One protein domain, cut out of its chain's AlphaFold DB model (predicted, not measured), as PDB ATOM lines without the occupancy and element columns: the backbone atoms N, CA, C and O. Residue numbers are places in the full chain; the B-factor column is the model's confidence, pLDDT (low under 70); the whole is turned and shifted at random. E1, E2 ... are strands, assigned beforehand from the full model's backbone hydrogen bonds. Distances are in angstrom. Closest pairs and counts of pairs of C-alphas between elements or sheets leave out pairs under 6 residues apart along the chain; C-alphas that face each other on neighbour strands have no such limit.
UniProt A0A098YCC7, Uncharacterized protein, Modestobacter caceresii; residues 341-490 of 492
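This is residues 341 to 490 of the 492 residues of an uncharacterized protein of Modestobacter caceresii (UniProt A0A098YCC7). The domain is a closed barrel of eight antiparallel strands, with a small three-stranded sheet, E2, E3 and E6, that extends its wall past one end of E4 and E5. Two further strands, E8 and E12, pair onto the barrel outside its ring, and a long stretch with no named element, residues 386 to 404, is tied to E6 by a short pairing. The printed part has 150 residues with thirteen named strands, E1 to E13 in order along the chain, and no named helix; the class is all strand. Round the ring run E1, E4, E5, E7, E9, E10, E11, E13 and back to E1. The whole is compact, with a radius of gyration of the C-alphas of 15.5 A, and rounded, spanning 44 by 32 by 31 A.

E1, residues 341 to 345, begins at C-alpha 341 at (165.630, 201.239, 239.712). E2 is residues 349 to 354, E3 residues 357 to 361 and E4 residues 364 to 369, 16.9 A long. E5, residues 374 to 380, measures 19.7 A, and E6 is residues 382 to 385. E7, residues 405 to 410, measures 17.3 A, and E8 is residues 415 to 419. E9, residues 422 to 433, is 30.2 A long and bends by 72 degrees at residue 428. E10, residues 441 to 455, is the longest strand by residues; it measures 34.7 A, bends by 96 degrees at residue 444 and ends at C-alpha 455 at (172.582, 209.659, 244.746). E11, residues 463 to 472, measures 26.6 A and bends by 52 degrees at residue 467. E12 is residues 475 to 478, and E13, residues 487 to 489, ends at C-alpha 489 at (164.488, 203.808, 243.742).

In the ring, E1 has E4 on one side, with N 344 and O 365 2.9 A apart, and E13 on the other side, with N 489 and O 341 2.7 A apart. E4 and E5 form a hairpin, antiparallel at 173 degrees, with N 366 and O 377 at 2.8 A. E5 and E7 are antiparallel, with N 378 and O 407 at 2.8 A. E7 is beside the later part of E9, with N 406 and O 432 at 2.8 A. E8 lies on the same side of E9 as E7 but beside residues 422 to 426, with N 417 and O 424 at 2.9 A. E9 and E10 form a hairpin, with N 429 and O 447 at 2.8 A. E10 and E11 form another, with N 454 and O 467 at 2.8 A. On the other side of E11 from E10 are E13, with N 464 and O 488 at 2.8 A, and E12, with N 470 and O 477 at 2.9 A. E8, E9, E10, E11 and E12 make a meander, each strand the antiparallel neighbour of the one before. In the small sheet, E3 is the inner strand, with N 351 of E2 and O 359 of E3 at 2.9 A, and N 360 of E3 and O 383 of E6 at 2.9 A. E3 runs on into E4 at 30 degrees, and E5 runs on into E6 at 34 degrees. The closest C-alphas of E2 and E12, those of Val 349 and Asp 475, are 6.0 A apart.

The two C-alphas farthest apart, those of Ala 355 and Asp 461, are 48.9 A apart, while those of Ala 341 and His 490 are 6.7 A apart. The printed part has no cut. The link from E6 to E7, 19 residues, is long; residues 383 to 384 of E6 pair with residues 400 to 401, antiparallel. The mean pLDDT of the printed part is 95.5, and residues 483 to 484 are under 70.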
ATOM      1  N   ALA A 341     166.031 200.555 240.927       97.38
ATOM      2  CA  ALA A 341     165.630 201.239 239.712       97.38
ATOM      3  C   ALA A 341     166.361 202.577 239.648       97.38
ATOM      4  O   ALA A 341     166.398 203.305 240.635       97.38
ATOM      5  N   ALA A 342     166.911 202.930 238.496       97.44
ATOM      6  CA  ALA A 342     167.464 204.256 238.261       97.44
ATOM      7  C   ALA A 342     166.732 204.901 237.091       97.44
ATOM      8  O   ALA A 342     166.455 204.243 236.090       97.44
ATOM      9  N   THR A 343     166.430 206.189 237.195       97.62
ATOM     10  CA  THR A 343     166.075 207.025 236.048       97.62
ATOM     11  C   THR A 343     166.975 208.246 236.050       97.62
ATOM     12  O   THR A 343     167.214 208.817 237.110       97.62
ATOM     13  N   ALA A 344     167.490 208.643 234.890       97.56
ATOM     14  CA  ALA A 344     168.320 209.833 234.744       97.56
ATOM     15  C   ALA A 344     168.108 210.477 233.373       97.56
ATOM     16  O   ALA A 344     168.078 209.779 232.359       97.56
ATOM     17  N   SER A 345     167.993 211.803 233.358       97.56
ATOM     18  CA  SER A 345     167.951 212.613 232.137       97.56
ATOM     19  C   SER A 345     169.215 213.452 232.043       97.56
ATOM     20  O   SER A 345     169.641 214.058 233.029       97.56
ATOM     21  N   PHE A 346     169.823 213.482 230.863       97.56
ATOM     22  CA  PHE A 346     171.125 214.099 230.630       97.56
ATOM     23  C   PHE A 346     171.033 215.304 229.692       97.56
ATOM     24  O   PHE A 346     170.043 215.492 228.983       97.56
ATOM     25  N   GLY A 347     172.077 216.135 229.712       96.94
ATOM     26  CA  GLY A 347     172.251 217.234 228.766       96.94
ATOM     27  C   GLY A 347     172.439 216.768 227.315       96.94
ATOM     28  O   GLY A 347     172.355 215.580 226.997       96.94
ATOM     29  N   GLY A 348     172.691 217.731 226.425       96.88
ATOM     30  CA  GLY A 348     172.897 217.467 225.003       96.88
ATOM     31  C   GLY A 348     174.191 216.695 224.744       96.88
ATOM     32  O   GLY A 348     175.246 217.102 225.215       96.88
ATOM     33  N   VAL A 349     174.099 215.613 223.973       97.81
ATOM     34  CA  VAL A 349     175.218 214.780 223.517       97.81
ATOM     35  C   VAL A 349     175.233 214.755 221.992       97.81
ATOM     36  O   VAL A 349     174.202 214.532 221.355       97.81
ATOM     37  N   LEU A 350     176.395 214.972 221.391       97.75
ATOM     38  CA  LEU A 350     176.636 214.902 219.958       97.75
ATOM     39  C   LEU A 350     176.559 213.454 219.451       97.75
ATOM     40  O   LEU A 350     177.287 212.581 219.913       97.75
ATOM     41  N   LEU A 351     175.696 213.211 218.463       96.50
ATOM     42  CA  LEU A 351     175.621 211.933 217.748       96.50
ATOM     43  C   LEU A 351     176.380 211.966 216.420       96.50
ATOM     44  O   LEU A 351     177.053 211.000 216.075       96.50
ATOM     45  N   GLU A 352     176.254 213.060 215.666       95.81
ATOM     46  CA  GLU A 352     176.854 213.205 214.336       95.81
ATOM     47  C   GLU A 352     177.206 214.671 214.062       95.81
ATOM     48  O   GLU A 352     176.380 215.569 214.251       95.81
ATOM     49  N   GLU A 353     178.421 214.913 213.569       94.81
ATOM     50  CA  GLU A 353     178.813 216.204 213.002       94.81
ATOM     51  C   GLU A 353     178.385 216.283 211.537       94.81
ATOM     52  O   GLU A 353     178.631 215.373 210.744       94.81
ATOM     53  N   ARG A 354     177.762 217.395 211.150       92.62
ATOM     54  CA  ARG A 354     177.306 217.640 209.780       92.62
ATOM     55  C   ARG A 354     177.989 218.880 209.226       92.62
ATOM     56  O   ARG A 354     178.379 219.781 209.958       92.62
ATOM     57  N   ALA A 355     178.037 218.990 207.900       90.94
ATOM     58  CA  ALA A 355     178.690 220.115 207.221       90.94
ATOM     59  C   ALA A 355     178.176 221.510 207.643       90.94
ATOM     60  O   ALA A 355     178.889 222.495 207.479       90.94
ATOM     61  N   VAL A 356     176.942 221.608 208.154       93.12
ATOM     62  CA  VAL A 356     176.297 222.876 208.543       93.12
ATOM     63  C   VAL A 356     175.828 222.904 210.002       93.12
ATOM     64  O   VAL A 356     175.075 223.799 210.374       93.12
ATOM     65  N   GLY A 357     176.222 221.934 210.831       96.06
ATOM     66  CA  GLY A 357     175.768 221.870 212.220       96.06
ATOM     67  C   GLY A 357     175.947 220.498 212.857       96.06
ATOM     68  O   GLY A 357     176.750 219.694 212.398       96.06
ATOM     69  N   LEU A 358     175.161 220.211 213.889       97.50
ATOM     70  CA  LEU A 358     175.246 218.985 214.677       97.50
ATOM     71  C   LEU A 358     173.899 218.266 214.732       97.50
ATOM     72  O   LEU A 358     172.843 218.903 214.811       97.50
ATOM     73  N   THR A 359     173.932 216.938 214.768       97.69
ATOM     74  CA  THR A 359     172.824 216.131 215.281       97.69
ATOM     75  C   THR A 359     173.130 215.771 216.726       97.69
ATOM     76  O   THR A 359     174.101 215.074 217.010       97.69
ATOM     77  N   VAL A 360     172.291 216.245 217.642       98.25
ATOM     78  CA  VAL A 360     172.445 216.054 219.089       98.25
ATOM     79  C   VAL A 360     171.267 215.272 219.658       98.25
ATOM     80  O   VAL A 360     170.172 215.284 219.093       98.25
ATOM     81  N   THR A 361     171.470 214.602 220.785       98.31
ATOM     82  CA  THR A 361     170.431 213.908 221.552       98.31
ATOM     83  C   THR A 361     170.448 214.339 223.012       98.31
ATOM     84  O   THR A 361     171.478 214.778 223.502       98.31
ATOM     85  N   TYR A 362     169.329 214.179 223.716       97.62
ATOM     86  CA  TYR A 362     169.196 214.479 225.151       97.62
ATOM     87  C   TYR A 362     168.739 213.210 225.877       97.62
ATOM     88  O   TYR A 362     167.534 212.995 226.013       97.62
ATOM     89  N   PRO A 363     169.667 212.295 226.209       98.00
ATOM     90  CA  PRO A 363     169.320 210.940 226.616       98.00
ATOM     91  C   PRO A 363     168.497 210.892 227.903       98.00
ATOM     92  O   PRO A 363     168.834 211.546 228.888       98.00
ATOM     93  N   ASP A 364     167.486 210.027 227.918       98.12
ATOM     94  CA  ASP A 364     166.855 209.544 229.144       98.12
ATOM     95  C   ASP A 364     167.201 208.065 229.315       98.12
ATOM     96  O   ASP A 364     166.932 207.256 228.423       98.12
ATOM     97  N   VAL A 365     167.772 207.705 230.458       98.12
ATOM     98  CA  VAL A 365     168.140 206.327 230.797       98.12
ATOM     99  C   VAL A 365     167.269 205.854 231.950       98.12
ATOM    100  O   VAL A 365     167.153 206.531 232.971       98.12
ATOM    101  N   SER A 366     166.670 204.676 231.804       98.12
ATOM    102  CA  SER A 366     165.987 203.956 232.874       98.12
ATOM    103  C   SER A 366     166.606 202.575 233.028       98.12
ATOM    104  O   SER A 366     166.732 201.845 232.055       98.12
ATOM    105  N   LEU A 367     166.987 202.211 234.242       98.12
ATOM    106  CA  LEU A 367     167.582 200.925 234.582       98.12
ATOM    107  C   LEU A 367     166.727 200.245 235.645       98.12
ATOM    108  O   LEU A 367     166.286 200.894 236.590       98.12
ATOM    109  N   THR A 368     166.551 198.935 235.526       98.12
ATOM    110  CA  THR A 368     166.068 198.074 236.611       98.12
ATOM    111  C   THR A 368     166.999 196.880 236.754       98.12
ATOM    112  O   THR A 368     167.387 196.278 235.754       98.12
ATOM    113  N   THR A 369     167.379 196.540 237.982       97.44
ATOM    114  CA  THR A 369     168.208 195.366 238.278       97.44
ATOM    115  C   THR A 369     167.753 194.707 239.570       97.44
ATOM    116  O   THR A 369     167.299 195.410 240.468       97.44
ATOM    117  N   ASP A 370     167.873 193.381 239.659       96.31
ATOM    118  CA  ASP A 370     167.687 192.586 240.888       96.31
ATOM    119  C   ASP A 370     169.027 192.157 241.521       96.31
ATOM    120  O   ASP A 370     169.065 191.262 242.366       96.31
ATOM    121  N   GLY A 371     170.137 192.746 241.059       93.56
ATOM    122  CA  GLY A 371     171.508 192.388 241.433       93.56
ATOM    123  C   GLY A 371     172.112 191.252 240.599       93.56
ATOM    124  O   GLY A 371     173.329 191.108 240.562       93.56
ATOM    125  N   ARG A 372     171.295 190.462 239.887       94.50
ATOM    126  CA  ARG A 372     171.757 189.356 239.024       94.50
ATOM    127  C   ARG A 372     171.387 189.546 237.558       94.50
ATOM    128  O   ARG A 372     172.103 189.092 236.673       94.50
ATOM    129  N   ARG A 373     170.249 190.177 237.300       97.50
ATOM    130  CA  ARG A 373     169.726 190.501 235.977       97.50
ATOM    131  C   ARG A 373     169.464 191.989 235.932       97.50
ATOM    132  O   ARG A 373     168.881 192.535 236.866       97.50
ATOM    133  N   ALA A 374     169.819 192.611 234.822       97.75
ATOM    134  CA  ALA A 374     169.532 194.008 234.573       97.75
ATOM    135  C   ALA A 374     168.837 194.205 233.224       97.75
ATOM    136  O   ALA A 374     169.001 193.414 232.292       97.75
ATOM    137  N   LEU A 375     168.057 195.278 233.139       98.25
ATOM    138  CA  LEU A 375     167.444 195.778 231.917       98.25
ATOM    139  C   LEU A 375     167.524 197.302 231.914       98.25
ATOM    140  O   LEU A 375     167.039 197.949 232.845       98.25
ATOM    141  N   ALA A 376     168.118 197.852 230.860       98.44
ATOM    142  CA  ALA A 376     168.195 199.280 230.607       98.44
ATOM    143  C   ALA A 376     167.341 199.659 229.393       98.44
ATOM    144  O   ALA A 376     167.393 199.003 228.353       98.44
ATOM    145  N   HIS A 377     166.603 200.755 229.530       98.44
ATOM    146  CA  HIS A 377     165.866 201.444 228.482       98.44
ATOM    147  C   HIS A 377     166.492 202.812 228.258       98.44
ATOM    148  O   HIS A 377     166.716 203.562 229.208       98.44
ATOM    149  N   VAL A 378     166.724 203.162 227.002       98.44
ATOM    150  CA  VAL A 378     167.290 204.448 226.606       98.44
ATOM    151  C   VAL A 378     166.343 205.109 225.618       98.44
ATOM    152  O   VAL A 378     165.962 204.515 224.609       98.44
ATOM    153  N   ARG A 379     165.961 206.353 225.899       98.38
ATOM    154  CA  ARG A 379     165.259 207.230 224.960       98.38
ATOM    155  C   ARG A 379     166.237 208.292 224.477       98.38
ATOM    156  O   ARG A 379     166.901 208.931 225.283       98.38
ATOM    157  N   LEU A 380     166.297 208.495 223.167       98.19
ATOM    158  CA  LEU A 380     167.212 209.420 222.500       98.19
ATOM    159  C   LEU A 380     166.404 210.433 221.666       98.19
ATOM    160  O   LEU A 380     166.193 210.238 220.464       98.19
ATOM    161  N   PRO A 381     165.855 211.495 222.285       98.00
ATOM    162  CA  PRO A 381     165.257 212.610 221.564       98.00
ATOM    163  C   PRO A 381     166.325 213.357 220.761       98.00
ATOM    164  O   PRO A 381     167.171 214.038 221.335       98.00
ATOM    165  N   THR A 382     166.266 213.255 219.434       97.69
ATOM    166  CA  THR A 382     167.265 213.844 218.536       97.69
ATOM    167  C   THR A 382     166.833 215.207 217.990       97.69
ATOM    168  O   THR A 382     165.653 215.450 217.713       97.69
ATOM    169  N   HIS A 383     167.802 216.103 217.809       98.44
ATOM    170  CA  HIS A 383     167.630 217.442 217.253       98.44
ATOM    171  C   HIS A 383     168.762 217.751 216.273       98.44
ATOM    172  O   HIS A 383     169.906 217.368 216.496       98.44
ATOM    173  N   ASN A 384     168.447 218.466 215.197       98.12
ATOM    174  CA  ASN A 384     169.435 219.015 214.275       98.12
ATOM    175  C   ASN A 384     169.612 220.503 214.580       98.12
ATOM    176  O   ASN A 384     168.664 221.282 214.445       98.12
ATOM    177  N   CYS A 385     170.812 220.887 214.993       97.88
ATOM    178  CA  CYS A 385     171.163 222.236 215.416       97.88
ATOM    179  C   CYS A 385     172.174 222.848 214.440       97.88
ATOM    180  O   CYS A 385     173.123 222.181 214.042       97.88
ATOM    181  N   LEU A 386     172.012 224.123 214.079       97.44
ATOM    182  CA  LEU A 386     172.989 224.880 213.275       97.44
ATOM    183  C   LEU A 386     174.018 225.579 214.182       97.44
ATOM    184  O   LEU A 386     174.284 226.772 214.049       97.44
ATOM    185  N   THR A 387     174.539 224.838 215.157       94.06
ATOM    186  CA  THR A 387     175.529 225.278 216.150       94.06
ATOM    187  C   THR A 387     176.770 224.394 216.057       94.06
ATOM    188  O   THR A 387     176.750 223.380 215.366       94.06
ATOM    189  N   THR A 388     177.861 224.779 216.721       92.38
ATOM    190  CA  THR A 388     179.097 223.975 216.811       92.38
ATOM    191  C   THR A 388     179.202 223.173 218.104       92.38
ATOM    192  O   THR A 388     180.108 222.362 218.236       92.38
ATOM    193  N   GLU A 389     178.284 223.388 219.047       91.25
ATOM    194  CA  GLU A 389     178.192 222.673 220.322       91.25
ATOM    195  C   GLU A 389     176.719 222.350 220.634       91.25
ATOM    196  O   GLU A 389     175.833 223.105 220.194       91.25
ATOM    197  N   PRO A 390     176.425 221.255 221.364       96.12
ATOM    198  CA  PRO A 390     175.072 220.954 221.820       96.12
ATOM    199  C   PRO A 390     174.536 222.060 222.747       96.12
ATOM    200  O   PRO A 390     175.115 222.308 223.804       96.12
ATOM    201  N   PRO A 391     173.429 222.743 222.401       96.19
ATOM    202  CA  PRO A 391     172.859 223.763 223.275       96.19
ATOM    203  C   PRO A 391     172.234 223.137 224.530       96.19
ATOM    204  O   PRO A 391     171.784 221.993 224.511       96.19
ATOM    205  N   ALA A 392     172.131 223.899 225.622       93.38
ATOM    206  CA  ALA A 392     171.462 223.425 226.839       93.38
ATOM    207  C   ALA A 392     169.955 223.167 226.624       93.38
ATOM    208  O   ALA A 392     169.421 222.189 227.141       93.38
ATOM    209  N   ASP A 393     169.295 224.016 225.829       94.75
ATOM    210  CA  ASP A 393     167.898 223.865 225.405       94.75
ATOM    211  C   ASP A 393     167.832 223.877 223.865       94.75
ATOM    212  O   ASP A 393     168.039 224.932 223.247       94.75
ATOM    213  N   PRO A 394     167.554 222.731 223.216       96.44
ATOM    214  CA  PRO A 394     167.523 222.646 221.760       96.44
ATOM    215  C   PRO A 394     166.344 223.413 221.156       96.44
ATOM    216  O   PRO A 394     166.447 223.897 220.031       96.44
ATOM    217  N   VAL A 395     165.227 223.551 221.873       96.25
ATOM    218  CA  VAL A 395     164.035 224.239 221.364       96.25
ATOM    219  C   VAL A 395     164.257 225.745 221.399       96.25
ATOM    220  O   VAL A 395     164.033 226.417 220.392       96.25
ATOM    221  N   ALA A 396     164.759 226.273 222.517       96.62
ATOM    222  CA  ALA A 396     165.095 227.693 222.628       96.62
ATOM    223  C   ALA A 396     166.217 228.106 221.661       96.62
ATOM    224  O   ALA A 396     166.206 229.224 221.147       96.62
ATOM    225  N   ALA A 397     167.150 227.196 221.361       96.12
ATOM    226  CA  ALA A 397     168.199 227.404 220.363       96.12
ATOM    227  C   ALA A 397     167.707 227.313 218.902       96.12
ATOM    228  O   ALA A 397     168.498 227.492 217.977       96.12
ATOM    229  N   GLY A 398     166.419 227.030 218.670       97.81
ATOM    230  CA  GLY A 398     165.846 226.913 217.329       97.81
ATOM    231  C   GLY A 398     166.262 225.643 216.581       97.81
ATOM    232  O   GLY A 398     166.176 225.605 215.352       97.81
ATOM    233  N   CYS A 399     166.719 224.606 217.288       98.25
ATOM    234  CA  CYS A 399     167.028 223.322 216.671       98.25
ATOM    235  C   CYS A 399     165.755 222.637 216.166       98.25
ATOM    236  O   CYS A 399     164.688 222.684 216.783       98.25
ATOM    237  N   VAL A 400     165.878 221.926 215.047       98.25
ATOM    238  CA  VAL A 400     164.764 221.183 214.457       98.25
ATOM    239  C   VAL A 400     164.719 219.789 215.064       98.25
ATOM    240  O   VAL A 400     165.669 219.014 214.931       98.25
ATOM    241  N   ARG A 401     163.605 219.448 215.715       97.69
ATOM    242  CA  ARG A 401     163.384 218.107 216.266       97.69
ATOM    243  C   ARG A 401     163.366 217.055 215.152       97.69
ATOM    244  O   ARG A 401     162.731 217.245 214.117       97.69
ATOM    245  N   SER A 402     164.036 215.937 215.396       96.19
ATOM    246  CA  SER A 402     164.065 214.759 214.528       96.19
ATOM    247  C   SER A 402     163.331 213.580 215.194       96.19
ATOM    248  O   SER A 402     162.643 213.736 216.209       96.19
ATOM    249  N   VAL A 403     163.398 212.397 214.585       96.12
ATOM    250  CA  VAL A 403     162.748 211.182 215.089       96.12
ATOM    251  C   VAL A 403     163.442 210.711 216.367       96.12
ATOM    252  O   VAL A 403     164.651 210.490 216.384       96.12
ATOM    253  N   THR A 404     162.667 210.519 217.436       97.94
ATOM    254  CA  THR A 404     163.170 209.924 218.679       97.94
ATOM    255  C   THR A 404     163.547 208.463 218.451       97.94
ATOM    256  O   THR A 404     162.733 207.666 217.978       97.94
ATOM    257  N   GLU A 405     164.775 208.118 218.823       98.06
ATOM    258  CA  GLU A 405     165.255 206.742 218.850       98.06
ATOM    259  C   GLU A 405     165.097 206.154 220.252       98.06
ATOM    260  O   GLU A 405     165.091 206.866 221.257       98.06
ATOM    261  N   TYR A 406     164.953 204.840 220.314       98.50
ATOM    262  CA  TYR A 406     164.854 204.065 221.542       98.50
ATOM    263  C   TYR A 406     165.862 202.930 221.480       98.50
ATOM    264  O   TYR A 406     166.169 202.447 220.393       98.50
ATOM    265  N   ALA A 407     166.337 202.471 222.626       98.06
ATOM    266  CA  ALA A 407     167.128 201.259 222.721       98.06
ATOM    267  C   ALA A 407     166.820 200.536 224.027       98.06
ATOM    268  O   ALA A 407     166.565 201.175 225.044       98.06
ATOM    269  N   ASP A 408     166.867 199.210 223.993       97.88
ATOM    270  CA  ASP A 408     166.727 198.373 225.178       97.88
ATOM    271  C   ASP A 408     167.878 197.367 225.188       97.88
ATOM    272  O   ASP A 408     168.185 196.783 224.145       97.88
ATOM    273  N   LEU A 409     168.497 197.150 226.344       97.31
ATOM    274  CA  LEU A 409     169.570 196.171 226.505       97.31
ATOM    275  C   LEU A 409     169.405 195.450 227.839       97.31
ATOM    276  O   LEU A 409     169.240 196.091 228.878       97.31
ATOM    277  N   ALA A 410     169.416 194.123 227.806       97.69
ATOM    278  CA  ALA A 410     169.344 193.279 228.992       97.69
ATOM    279  C   ALA A 410     170.707 192.636 229.271       97.69
ATOM    280  O   ALA A 410     171.585 192.633 228.413       97.69
ATOM    281  N   SER A 411     170.893 192.083 230.466       96.00
ATOM    282  CA  SER A 411     172.015 191.177 230.733       96.00
ATOM    283  C   SER A 411     171.900 189.900 229.877       96.00
ATOM    284  O   SER A 411     170.780 189.406 229.704       96.00
ATOM    285  N   PRO A 412     173.023 189.305 229.426       95.94
ATOM    286  CA  PRO A 412     174.407 189.626 229.797       95.94
ATOM    287  C   PRO A 412     175.067 190.748 228.976       95.94
ATOM    288  O   PRO A 412     176.160 191.173 229.334       95.94
ATOM    289  N   GLU A 413     174.442 191.233 227.901       96.12
ATOM    290  CA  GLU A 413     175.028 192.266 227.033       96.12
ATOM    291  C   GLU A 413     175.101 193.636 227.719       96.12
ATOM    292  O   GLU A 413     176.000 194.432 227.441       96.12
ATOM    293  N   LEU A 414     174.166 193.902 228.632       97.94
ATOM    294  CA  LEU A 414     174.233 195.016 229.565       97.94
ATOM    295  C   LEU A 414     175.122 194.647 230.756       97.94
ATOM    296  O   LEU A 414     174.754 193.805 231.584       97.94
ATOM    297  N   GLN A 415     176.241 195.353 230.879       97.88
ATOM    298  CA  GLN A 415     177.096 195.310 232.056       97.88
ATOM    299  C   GLN A 415     176.591 196.336 233.062       97.88
ATOM    300  O   GLN A 415     176.396 197.501 232.715       97.88
ATOM    301  N   VAL A 416     176.368 195.899 234.299       97.62
ATOM    302  CA  VAL A 416     176.015 196.778 235.415       97.62
ATOM    303  C   VAL A 416     176.929 196.451 236.577       97.62
ATOM    304  O   VAL A 416     176.954 195.311 237.041       97.62
ATOM    305  N   THR A 417     177.653 197.452 237.054       96.19
ATOM    306  CA  THR A 417     178.463 197.377 238.267       96.19
ATOM    307  C   THR A 417     177.889 198.336 239.301       96.19
ATOM    308  O   THR A 417     177.292 199.368 238.980       96.19
ATOM    309  N   ARG A 418     178.009 197.954 240.571       94.94
ATOM    310  CA  ARG A 418     177.606 198.781 241.704       94.94
ATOM    311  C   ARG A 418     178.833 199.021 242.568       94.94
ATOM    312  O   ARG A 418     179.488 198.061 242.962       94.94
ATOM    313  N   ASP A 419     179.083 200.285 242.869       91.94
ATOM    314  CA  ASP A 419     180.115 200.745 243.789       91.94
ATOM    315  C   ASP A 419     179.438 201.590 244.877       91.94
ATOM    316  O   ASP A 419     179.022 202.729 244.649       91.94
ATOM    317  N   GLY A 420     179.187 200.978 246.036       92.12
ATOM    318  CA  GLY A 420     178.311 201.553 247.058       92.12
ATOM    319  C   GLY A 420     176.909 201.851 246.506       92.12
ATOM    320  O   GLY A 420     176.211 200.950 246.041       92.12
ATOM    321  N   ASP A 421     176.503 203.123 246.542       91.44
ATOM    322  CA  ASP A 421     175.225 203.586 245.981       91.44
ATOM    323  C   ASP A 421     175.331 204.068 244.521       91.44
ATOM    324  O   ASP A 421     174.320 204.411 243.899       91.44
ATOM    325  N   ARG A 422     176.546 204.114 243.961       95.56
ATOM    326  CA  ARG A 422     176.787 204.478 242.564       95.56
ATOM    327  C   ARG A 422     176.550 203.264 241.676       95.56
ATOM    328  O   ARG A 422     177.024 202.161 241.943       95.56
ATOM    329  N   ILE A 423     175.822 203.485 240.592       97.56
ATOM    330  CA  ILE A 423     175.566 202.492 239.559       97.56
ATOM    331  C   ILE A 423     176.308 202.917 238.308       97.56
ATOM    332  O   ILE A 423     176.117 204.031 237.818       97.56
ATOM    333  N   GLU A 424     177.087 202.005 237.753       97.81
ATOM    334  CA  GLU A 424     177.645 202.154 236.422       97.81
ATOM    335  C   GLU A 424     176.996 201.132 235.498       97.81
ATOM    336  O   GLU A 424     176.788 199.973 235.859       97.81
ATOM    337  N   LEU A 425     176.640 201.570 234.297       98.06
ATOM    338  CA  LEU A 425     176.108 200.703 233.258       98.06
ATOM    339  C   LEU A 425     176.835 200.960 231.948       98.06
ATOM    340  O   LEU A 425     177.126 202.108 231.609       98.06
ATOM    341  N   ALA A 426     177.102 199.895 231.203       98.25
ATOM    342  CA  ALA A 426     177.755 199.966 229.908       98.25
ATOM    343  C   ALA A 426     177.216 198.894 228.959       98.25
ATOM    344  O   ALA A 426     176.885 197.779 229.365       98.25
ATOM    345  N   GLY A 427     177.143 199.234 227.677       97.31
ATOM    346  CA  GLY A 427     176.758 198.285 226.643       97.31
ATOM    347  C   GLY A 427     176.668 198.914 225.262       97.31
ATOM    348  O   GLY A 427     176.711 200.138 225.103       97.31
ATOM    349  N   LEU A 428     176.534 198.057 224.253       97.50
ATOM    350  CA  LEU A 428     176.238 198.458 222.884       97.50
ATOM    351  C   LEU A 428     174.725 198.361 222.672       97.50
ATOM    352  O   LEU A 428     174.170 197.270 222.728       97.50
ATOM    353  N   PHE A 429     174.062 199.493 222.446       97.56
ATOM    354  CA  PHE A 429     172.603 199.615 222.406       97.56
ATOM    355  C   PHE A 429     172.094 199.729 220.962       97.56
ATOM    356  O   PHE A 429     172.190 200.816 220.383       97.56
ATOM    357  N   PRO A 430     171.527 198.663 220.360       97.12
ATOM    358  CA  PRO A 430     170.883 198.748 219.054       97.12
ATOM    359  C   PRO A 430     169.634 199.621 219.149       97.12
ATOM    360  O   PRO A 430     168.777 199.393 220.008       97.12
ATOM    361  N   THR A 431     169.511 200.607 218.262       97.56
ATOM    362  CA  THR A 431     168.392 201.545 218.316       97.56
ATOM    363  C   THR A 431     167.265 201.178 217.366       97.56
ATOM    364  O   THR A 431     167.432 200.526 216.333       97.56
ATOM    365  N   TYR A 432     166.066 201.599 217.732       98.06
ATOM    366  CA  TYR A 432     164.848 201.408 216.970       98.06
ATOM    367  C   TYR A 432     163.932 202.625 217.124       98.06
ATOM    368  O   TYR A 432     164.063 203.424 218.050       98.06
ATOM    369  N   THR A 433     162.986 202.785 216.207       97.88
ATOM    370  CA  THR A 433     161.954 203.827 216.265       97.88
ATOM    371  C   THR A 433     160.606 203.218 216.632       97.88
ATOM    372  O   THR A 433     160.373 202.021 216.446       97.88
ATOM    373  N   ARG A 434     159.698 204.045 217.158       96.50
ATOM    374  CA  ARG A 434     158.310 203.669 217.468       96.50
ATOM    375  C   ARG A 434     157.341 204.610 216.739       96.50
ATOM    376  O   ARG A 434     156.828 205.537 217.365       96.50
ATOM    377  N   PRO A 435     157.138 204.458 215.419       94.25
ATOM    378  CA  PRO A 435     156.194 205.308 214.705       94.25
ATOM    379  C   PRO A 435     154.763 205.055 215.196       94.25
ATOM    380  O   PRO A 435     154.387 203.931 215.528       94.25
ATOM    381  N   ASN A 436     153.943 206.105 215.238       92.31
ATOM    382  CA  ASN A 436     152.552 205.977 215.664       92.31
ATOM    383  C   ASN A 436     151.777 205.074 214.694       92.31
ATOM    384  O   ASN A 436     151.705 205.359 213.501       92.31
ATOM    385  N   GLY A 437     151.164 204.011 215.220       93.12
ATOM    386  CA  GLY A 437     150.317 203.104 214.442       93.12
ATOM    387  C   GLY A 437     151.055 201.999 213.678       93.12
ATOM    388  O   GLY A 437     150.391 201.217 213.002       93.12
ATOM    389  N   SER A 438     152.382 201.882 213.798       93.62
ATOM    390  CA  SER A 438     153.147 200.756 213.246       93.62
ATOM    391  C   SER A 438     153.943 200.026 214.327       93.62
ATOM    392  O   SER A 438     154.177 200.552 215.416       93.62
ATOM    393  N   ALA A 439     154.381 198.802 214.026       94.25
ATOM    394  CA  ALA A 439     155.314 198.090 214.892       94.25
ATOM    395  C   ALA A 439     156.654 198.853 214.988       94.25
ATOM    396  O   ALA A 439     157.019 199.552 214.032       94.25
ATOM    397  N   PRO A 440     157.392 198.732 216.108       96.81
ATOM    398  CA  PRO A 440     158.739 199.273 216.196       96.81
ATOM    399  C   PRO A 440     159.666 198.666 215.134       96.81
ATOM    400  O   PRO A 440     159.531 197.496 214.775       96.81
ATOM    401  N   SER A 441     160.628 199.451 214.653       96.44
ATOM    402  CA  SER A 441     161.583 199.027 213.620       96.44
ATOM    403  C   SER A 441     163.001 199.448 213.976       96.44
ATOM    404  O   SER A 441     163.218 200.611 214.324       96.44
ATOM    405  N   TYR A 442     163.966 198.532 213.859       96.44
ATOM    406  CA  TYR A 442     165.382 198.852 214.044       96.44
ATOM    407  C   TYR A 442     165.838 199.935 213.058       96.44
ATOM    408  O   TYR A 442     165.450 199.931 211.891       96.44
ATOM    409  N   THR A 443     166.673 200.858 213.530       96.12
ATOM    410  CA  THR A 443     167.261 201.932 212.709       96.12
ATOM    411  C   THR A 443     168.475 201.461 211.907       96.12
ATOM    412  O   THR A 443     168.917 202.167 211.002       96.12
ATOM    413  N   GLY A 444     169.051 200.311 212.277       95.56
ATOM    414  CA  GLY A 444     170.363 199.858 211.809       95.56
ATOM    415  C   GLY A 444     171.547 200.523 212.523       95.56
ATOM    416  O   GLY A 444     172.688 200.237 212.177       95.56
ATOM    417  N   ARG A 445     171.299 201.394 213.511       95.69
ATOM    418  CA  ARG A 445     172.333 202.013 214.350       95.69
ATOM    419  C   ARG A 445     172.458 201.281 215.680       95.69
ATOM    420  O   ARG A 445     171.481 200.749 216.204       95.69
ATOM    421  N   ALA A 446     173.656 201.312 216.245       96.69
ATOM    422  CA  ALA A 446     173.904 200.930 217.623       96.69
ATOM    423  C   ALA A 446     174.856 201.943 218.255       96.69
ATOM    424  O   ALA A 446     175.798 202.394 217.604       96.69
ATOM    425  N   TYR A 447     174.609 202.297 219.511       97.06
ATOM    426  CA  TYR A 447     175.439 203.254 220.232       97.06
ATOM    427  C   TYR A 447     176.150 202.576 221.392       97.06
ATOM    428  O   TYR A 447     175.512 201.931 222.224       97.06
ATOM    429  N   GLN A 448     177.471 202.746 221.467       97.88
ATOM    430  CA  GLN A 448     178.210 202.425 222.682       97.88
ATOM    431  C   GLN A 448     177.833 203.466 223.734       97.88
ATOM    432  O   GLN A 448     178.161 204.646 223.581       97.88
ATOM    433  N   LEU A 449     177.128 203.030 224.775       98.25
ATOM    434  CA  LEU A 449     176.668 203.882 225.861       98.25
ATOM    435  C   LEU A 449     177.299 203.418 227.168       98.25
ATOM    436  O   LEU A 449     177.332 202.222 227.464       98.25
ATOM    437  N   ALA A 450     177.776 204.380 227.949       98.44
ATOM    438  CA  ALA A 450     178.133 204.189 229.345       98.44
ATOM    439  C   ALA A 450     177.469 205.284 230.183       98.44
ATOM    440  O   ALA A 450     177.425 206.437 229.757       98.44
ATOM    441  N   ALA A 451     176.956 204.950 231.360       98.19
ATOM    442  CA  ALA A 451     176.426 205.938 232.289       98.19
ATOM    443  C   ALA A 451     176.819 205.598 233.724       98.19
ATOM    444  O   ALA A 451     176.802 204.436 234.119       98.19
ATOM    445  N   SER A 452     177.134 206.634 234.496       98.06
ATOM    446  CA  SER A 452     177.324 206.568 235.942       98.06
ATOM    447  C   SER A 452     176.226 207.386 236.603       98.06
ATOM    448  O   SER A 452     176.100 208.574 236.307       98.06
ATOM    449  N   ILE A 453     175.465 206.774 237.505       98.12
ATOM    450  CA  ILE A 453     174.359 207.398 238.233       98.12
ATOM    451  C   ILE A 453     174.594 207.191 239.727       98.12
ATOM    452  O   ILE A 453     174.754 206.062 240.182       98.12
ATOM    453  N   ALA A 454     174.602 208.276 240.491       96.75
ATOM    454  CA  ALA A 454     174.816 208.275 241.932       96.75
ATOM    455  C   ALA A 454     173.717 209.080 242.649       96.75
ATOM    456  O   ALA A 454     173.072 209.932 242.026       96.75
ATOM    457  N   PRO A 455     173.486 208.841 243.950       96.38
ATOM    458  CA  PRO A 455     172.582 209.659 244.746       96.38
ATOM    459  C   PRO A 455     173.041 211.122 244.825       96.38
ATOM    460  O   PRO A 455     174.224 211.399 244.992       96.38
ATOM    461  N   ASP A 456     172.089 212.050 244.786       95.25
ATOM    462  CA  ASP A 456     172.290 213.494 244.951       95.25
ATOM    463  C   ASP A 456     171.470 214.020 246.140       95.25
ATOM    464  O   ASP A 456     170.501 214.774 246.009       95.25
ATOM    465  N   GLY A 457     171.812 213.537 247.335       92.62
ATOM    466  CA  GLY A 457     171.197 213.960 248.592       92.62
ATOM    467  C   GLY A 457     170.441 212.850 249.335       92.62
ATOM    468  O   GLY A 457     170.690 211.666 249.116       92.62
ATOM    469  N   PRO A 458     169.554 213.210 250.282       93.06
ATOM    470  CA  PRO A 458     168.947 212.247 251.197       93.06
ATOM    471  C   PRO A 458     167.821 211.430 250.551       93.06
ATOM    472  O   PRO A 458     167.029 211.948 249.759       93.06
ATOM    473  N   ARG A 459     167.700 210.168 250.983       95.00
ATOM    474  CA  ARG A 459     166.591 209.260 250.648       95.00
ATOM    475  C   ARG A 459     165.277 209.733 251.289       95.00
ATOM    476  O   ARG A 459     165.257 210.119 252.459       95.00
ATOM    477  N   ARG A 460     164.181 209.684 250.529       93.81
ATOM    478  CA  ARG A 460     162.796 209.975 250.940       93.81
ATOM    479  C   ARG A 460     161.864 208.948 250.299       93.81
ATOM    480  O   ARG A 460     161.891 208.814 249.082       93.81
ATOM    481  N   ASP A 461     161.064 208.245 251.098       92.00
ATOM    482  CA  ASP A 461     160.067 207.276 250.608       92.00
ATOM    483  C   ASP A 461     160.656 206.297 249.567       92.00
ATOM    484  O   ASP A 461     160.221 206.221 248.418       92.00
ATOM    485  N   ASP A 462     161.752 205.631 249.946       93.31
ATOM    486  CA  ASP A 462     162.517 204.689 249.108       93.31
ATOM    487  C   ASP A 462     163.126 205.254 247.823       93.31
ATOM    488  O   ASP A 462     163.689 204.518 247.016       93.31
ATOM    489  N   THR A 463     163.102 206.573 247.667       95.38
ATOM    490  CA  THR A 463     163.625 207.267 246.496       95.38
ATOM    491  C   THR A 463     164.697 208.274 246.898       95.38
ATOM    492  O   THR A 463     164.537 209.029 247.855       95.38
ATOM    493  N   THR A 464     165.786 208.347 246.146       95.94
ATOM    494  CA  THR A 464     166.820 209.374 246.307       95.94
ATOM    495  C   THR A 464     166.940 210.165 245.007       95.94
ATOM    496  O   THR A 464     166.901 209.547 243.941       95.94
ATOM    497  N   PRO A 465     167.071 211.507 245.029       96.12
ATOM    498  CA  PRO A 465     167.464 212.251 243.833       96.12
ATOM    499  C   PRO A 465     168.767 211.679 243.267       96.12
ATOM    500  O   PRO A 465     169.574 211.149 244.027       96.12
ATOM    501  N   ALA A 466     168.961 211.754 241.954       96.38
ATOM    502  CA  ALA A 466     170.150 211.208 241.312       96.38
ATOM    503  C   ALA A 466     170.860 212.246 240.445       96.38
ATOM    504  O   ALA A 466     170.218 213.069 239.795       96.38
ATOM    505  N   THR A 467     172.182 212.141 240.399       96.69
ATOM    506  CA  THR A 467     173.074 212.878 239.503       96.69
ATOM    507  C   THR A 467     173.968 211.893 238.762       96.69
ATOM    508  O   THR A 467     174.095 210.732 239.160       96.69
ATOM    509  N   GLY A 468     174.576 212.312 237.661       96.06
ATOM    510  CA  GLY A 468     175.389 211.403 236.876       96.06
ATOM    511  C   GLY A 468     175.985 211.998 235.617       96.06
ATOM    512  O   GLY A 468     175.797 213.170 235.297       96.06
ATOM    513  N   VAL A 469     176.683 211.138 234.881       97.31
ATOM    514  CA  VAL A 469     177.255 211.436 233.565       97.31
ATOM    515  C   VAL A 469     176.904 210.298 232.616       97.31
ATOM    516  O   VAL A 469     177.020 209.127 232.981       97.31
ATOM    517  N   VAL A 470     176.485 210.643 231.401       98.19
ATOM    518  CA  VAL A 470     176.331 209.707 230.283       98.19
ATOM    519  C   VAL A 470     177.413 209.980 229.252       98.19
ATOM    520  O   VAL A 470     177.769 211.130 229.003       98.19
ATOM    521  N   ARG A 471     177.912 208.917 228.631       97.94
ATOM    522  CA  ARG A 471     178.801 208.954 227.477       97.94
ATOM    523  C   ARG A 471     178.180 208.147 226.348       97.94
ATOM    524  O   ARG A 471     177.822 206.986 226.550       97.94
ATOM    525  N   ILE A 472     178.077 208.752 225.170       97.06
ATOM    526  CA  ILE A 472     177.647 208.086 223.938       97.06
ATOM    527  C   ILE A 472     178.722 208.337 222.887       97.06
ATOM    528  O   ILE A 472     179.010 209.481 222.539       97.06
ATOM    529  N   GLY A 473     179.351 207.267 222.402       92.69
ATOM    530  CA  GLY A 473     180.525 207.402 221.540       92.69
ATOM    531  C   GLY A 473     181.650 208.174 222.241       92.69
ATOM    532  O   GLY A 473     182.143 207.742 223.283       92.69
ATOM    533  N   LEU A 474     182.058 209.307 221.661       86.25
ATOM    534  CA  LEU A 474     183.164 210.145 222.151       86.25
ATOM    535  C   LEU A 474     182.716 211.387 222.931       86.25
ATOM    536  O   LEU A 474     183.579 212.172 223.338       86.25
ATOM    537  N   ASP A 475     181.411 211.588 223.091       94.94
ATOM    538  CA  ASP A 475     180.859 212.761 223.760       94.94
ATOM    539  C   ASP A 475     180.160 212.383 225.069       94.94
ATOM    540  O   ASP A 475     179.718 211.243 225.258       94.94
ATOM    541  N   SER A 476     180.101 213.333 225.999       95.44
ATOM    542  CA  SER A 476     179.572 213.114 227.343       95.44
ATOM    543  C   SER A 476     178.790 214.308 227.858       95.44
ATOM    544  O   SER A 476     179.201 215.448 227.665       95.44
ATOM    545  N   ALA A 477     177.723 214.039 228.602       96.38
ATOM    546  CA  ALA A 477     176.931 215.067 229.259       96.38
ATOM    547  C   ALA A 477     176.608 214.677 230.703       96.38
ATOM    548  O   ALA A 477     176.356 213.510 231.013       96.38
ATOM    549  N   ALA A 478     176.583 215.674 231.585       96.00
ATOM    550  CA  ALA A 478     176.072 215.516 232.941       96.00
ATOM    551  C   ALA A 478     174.534 215.433 232.948       96.00
ATOM    552  O   ALA A 478     173.867 215.775 231.965       96.00
ATOM    553  N   THR A 479     173.960 214.993 234.067       96.19
ATOM    554  CA  THR A 479     172.512 215.046 234.298       96.19
ATOM    555  C   THR A 479     171.980 216.471 234.172       96.19
ATOM    556  O   THR A 479     172.572 217.416 234.697       96.19
ATOM    557  N   ALA A 480     170.848 216.626 233.488       93.12
ATOM    558  CA  ALA A 480     170.187 217.913 233.346       93.12
ATOM    559  C   ALA A 480     169.658 218.400 234.713       93.12
ATOM    560  O   ALA A 480     169.205 217.587 235.521       93.12
ATOM    561  N   PRO A 481     169.664 219.717 234.986       82.12
ATOM    562  CA  PRO A 481     169.305 220.273 236.294       82.12
ATOM    563  C   PRO A 481     167.800 220.211 236.630       82.12
ATOM    564  O   PRO A 481     167.379 220.742 237.663       82.12
ATOM    565  N   GLU A 482     166.965 219.597 235.786       81.50
ATOM    566  CA  GLU A 482     165.530 219.463 236.047       81.50
ATOM    567  C   GLU A 482     165.267 218.567 237.265       81.50
ATOM    568  O   GLU A 482     165.478 217.352 237.267       81.50
ATOM    569  N   ARG A 483     164.772 219.191 238.340       55.09
ATOM    570  CA  ARG A 483     164.514 218.510 239.609       55.09
ATOM    571  C   ARG A 483     163.394 217.477 239.465       55.09
ATOM    572  O   ARG A 483     162.284 217.811 239.066       55.09
ATOM    573  N   GLY A 484     163.668 216.246 239.902       62.69
ATOM    574  CA  GLY A 484     162.674 215.177 240.066       62.69
ATOM    575  C   GLY A 484     162.584 214.168 238.918       62.69
ATOM    576  O   GLY A 484     161.848 213.186 239.045       62.69
ATOM    577  N   VAL A 485     163.337 214.370 237.835       83.25
ATOM    578  CA  VAL A 485     163.405 213.418 236.713       83.25
ATOM    579  C   VAL A 485     164.455 212.335 236.982       83.25
ATOM    580  O   VAL A 485     164.196 211.140 236.801       83.25
ATOM    581  N   SER A 486     165.605 212.749 237.519       94.56
ATOM    582  CA  SER A 486     166.695 211.853 237.898       94.56
ATOM    583  C   SER A 486     166.528 211.346 239.334       94.56
ATOM    584  O   SER A 486     166.502 212.138 240.281       94.56
ATOM    585  N   ARG A 487     166.388 210.029 239.508       96.88
ATOM    586  CA  ARG A 487     166.171 209.380 240.809       96.88
ATOM    587  C   ARG A 487     166.667 207.933 240.852       96.88
ATOM    588  O   ARG A 487     166.667 207.233 239.843       96.88
ATOM    589  N   LEU A 488     167.010 207.485 242.052       96.50
ATOM    590  CA  LEU A 488     167.264 206.095 242.418       96.50
ATOM    591  C   LEU A 488     166.121 205.605 243.305       96.50
ATOM    592  O   LEU A 488     165.821 206.237 244.312       96.50
ATOM    593  N   GLN A 489     165.488 204.498 242.939       96.31
ATOM    594  CA  GLN A 489     164.488 203.808 243.742       96.31
ATOM    595  C   GLN A 489     165.094 202.535 244.320       96.31
ATOM    596  O   GLN A 489     165.567 201.662 243.591       96.31
ATOM    597  N   HIS A 490     165.031 202.436 245.636       92.62
ATOM    598  CA  HIS A 490     165.535 201.328 246.428       92.62
ATOM    599  C   HIS A 490     164.412 200.325 246.725       92.62
ATOM    600  O   HIS A 490     163.234 200.674 246.608       92.62
TER     601      HIS A 490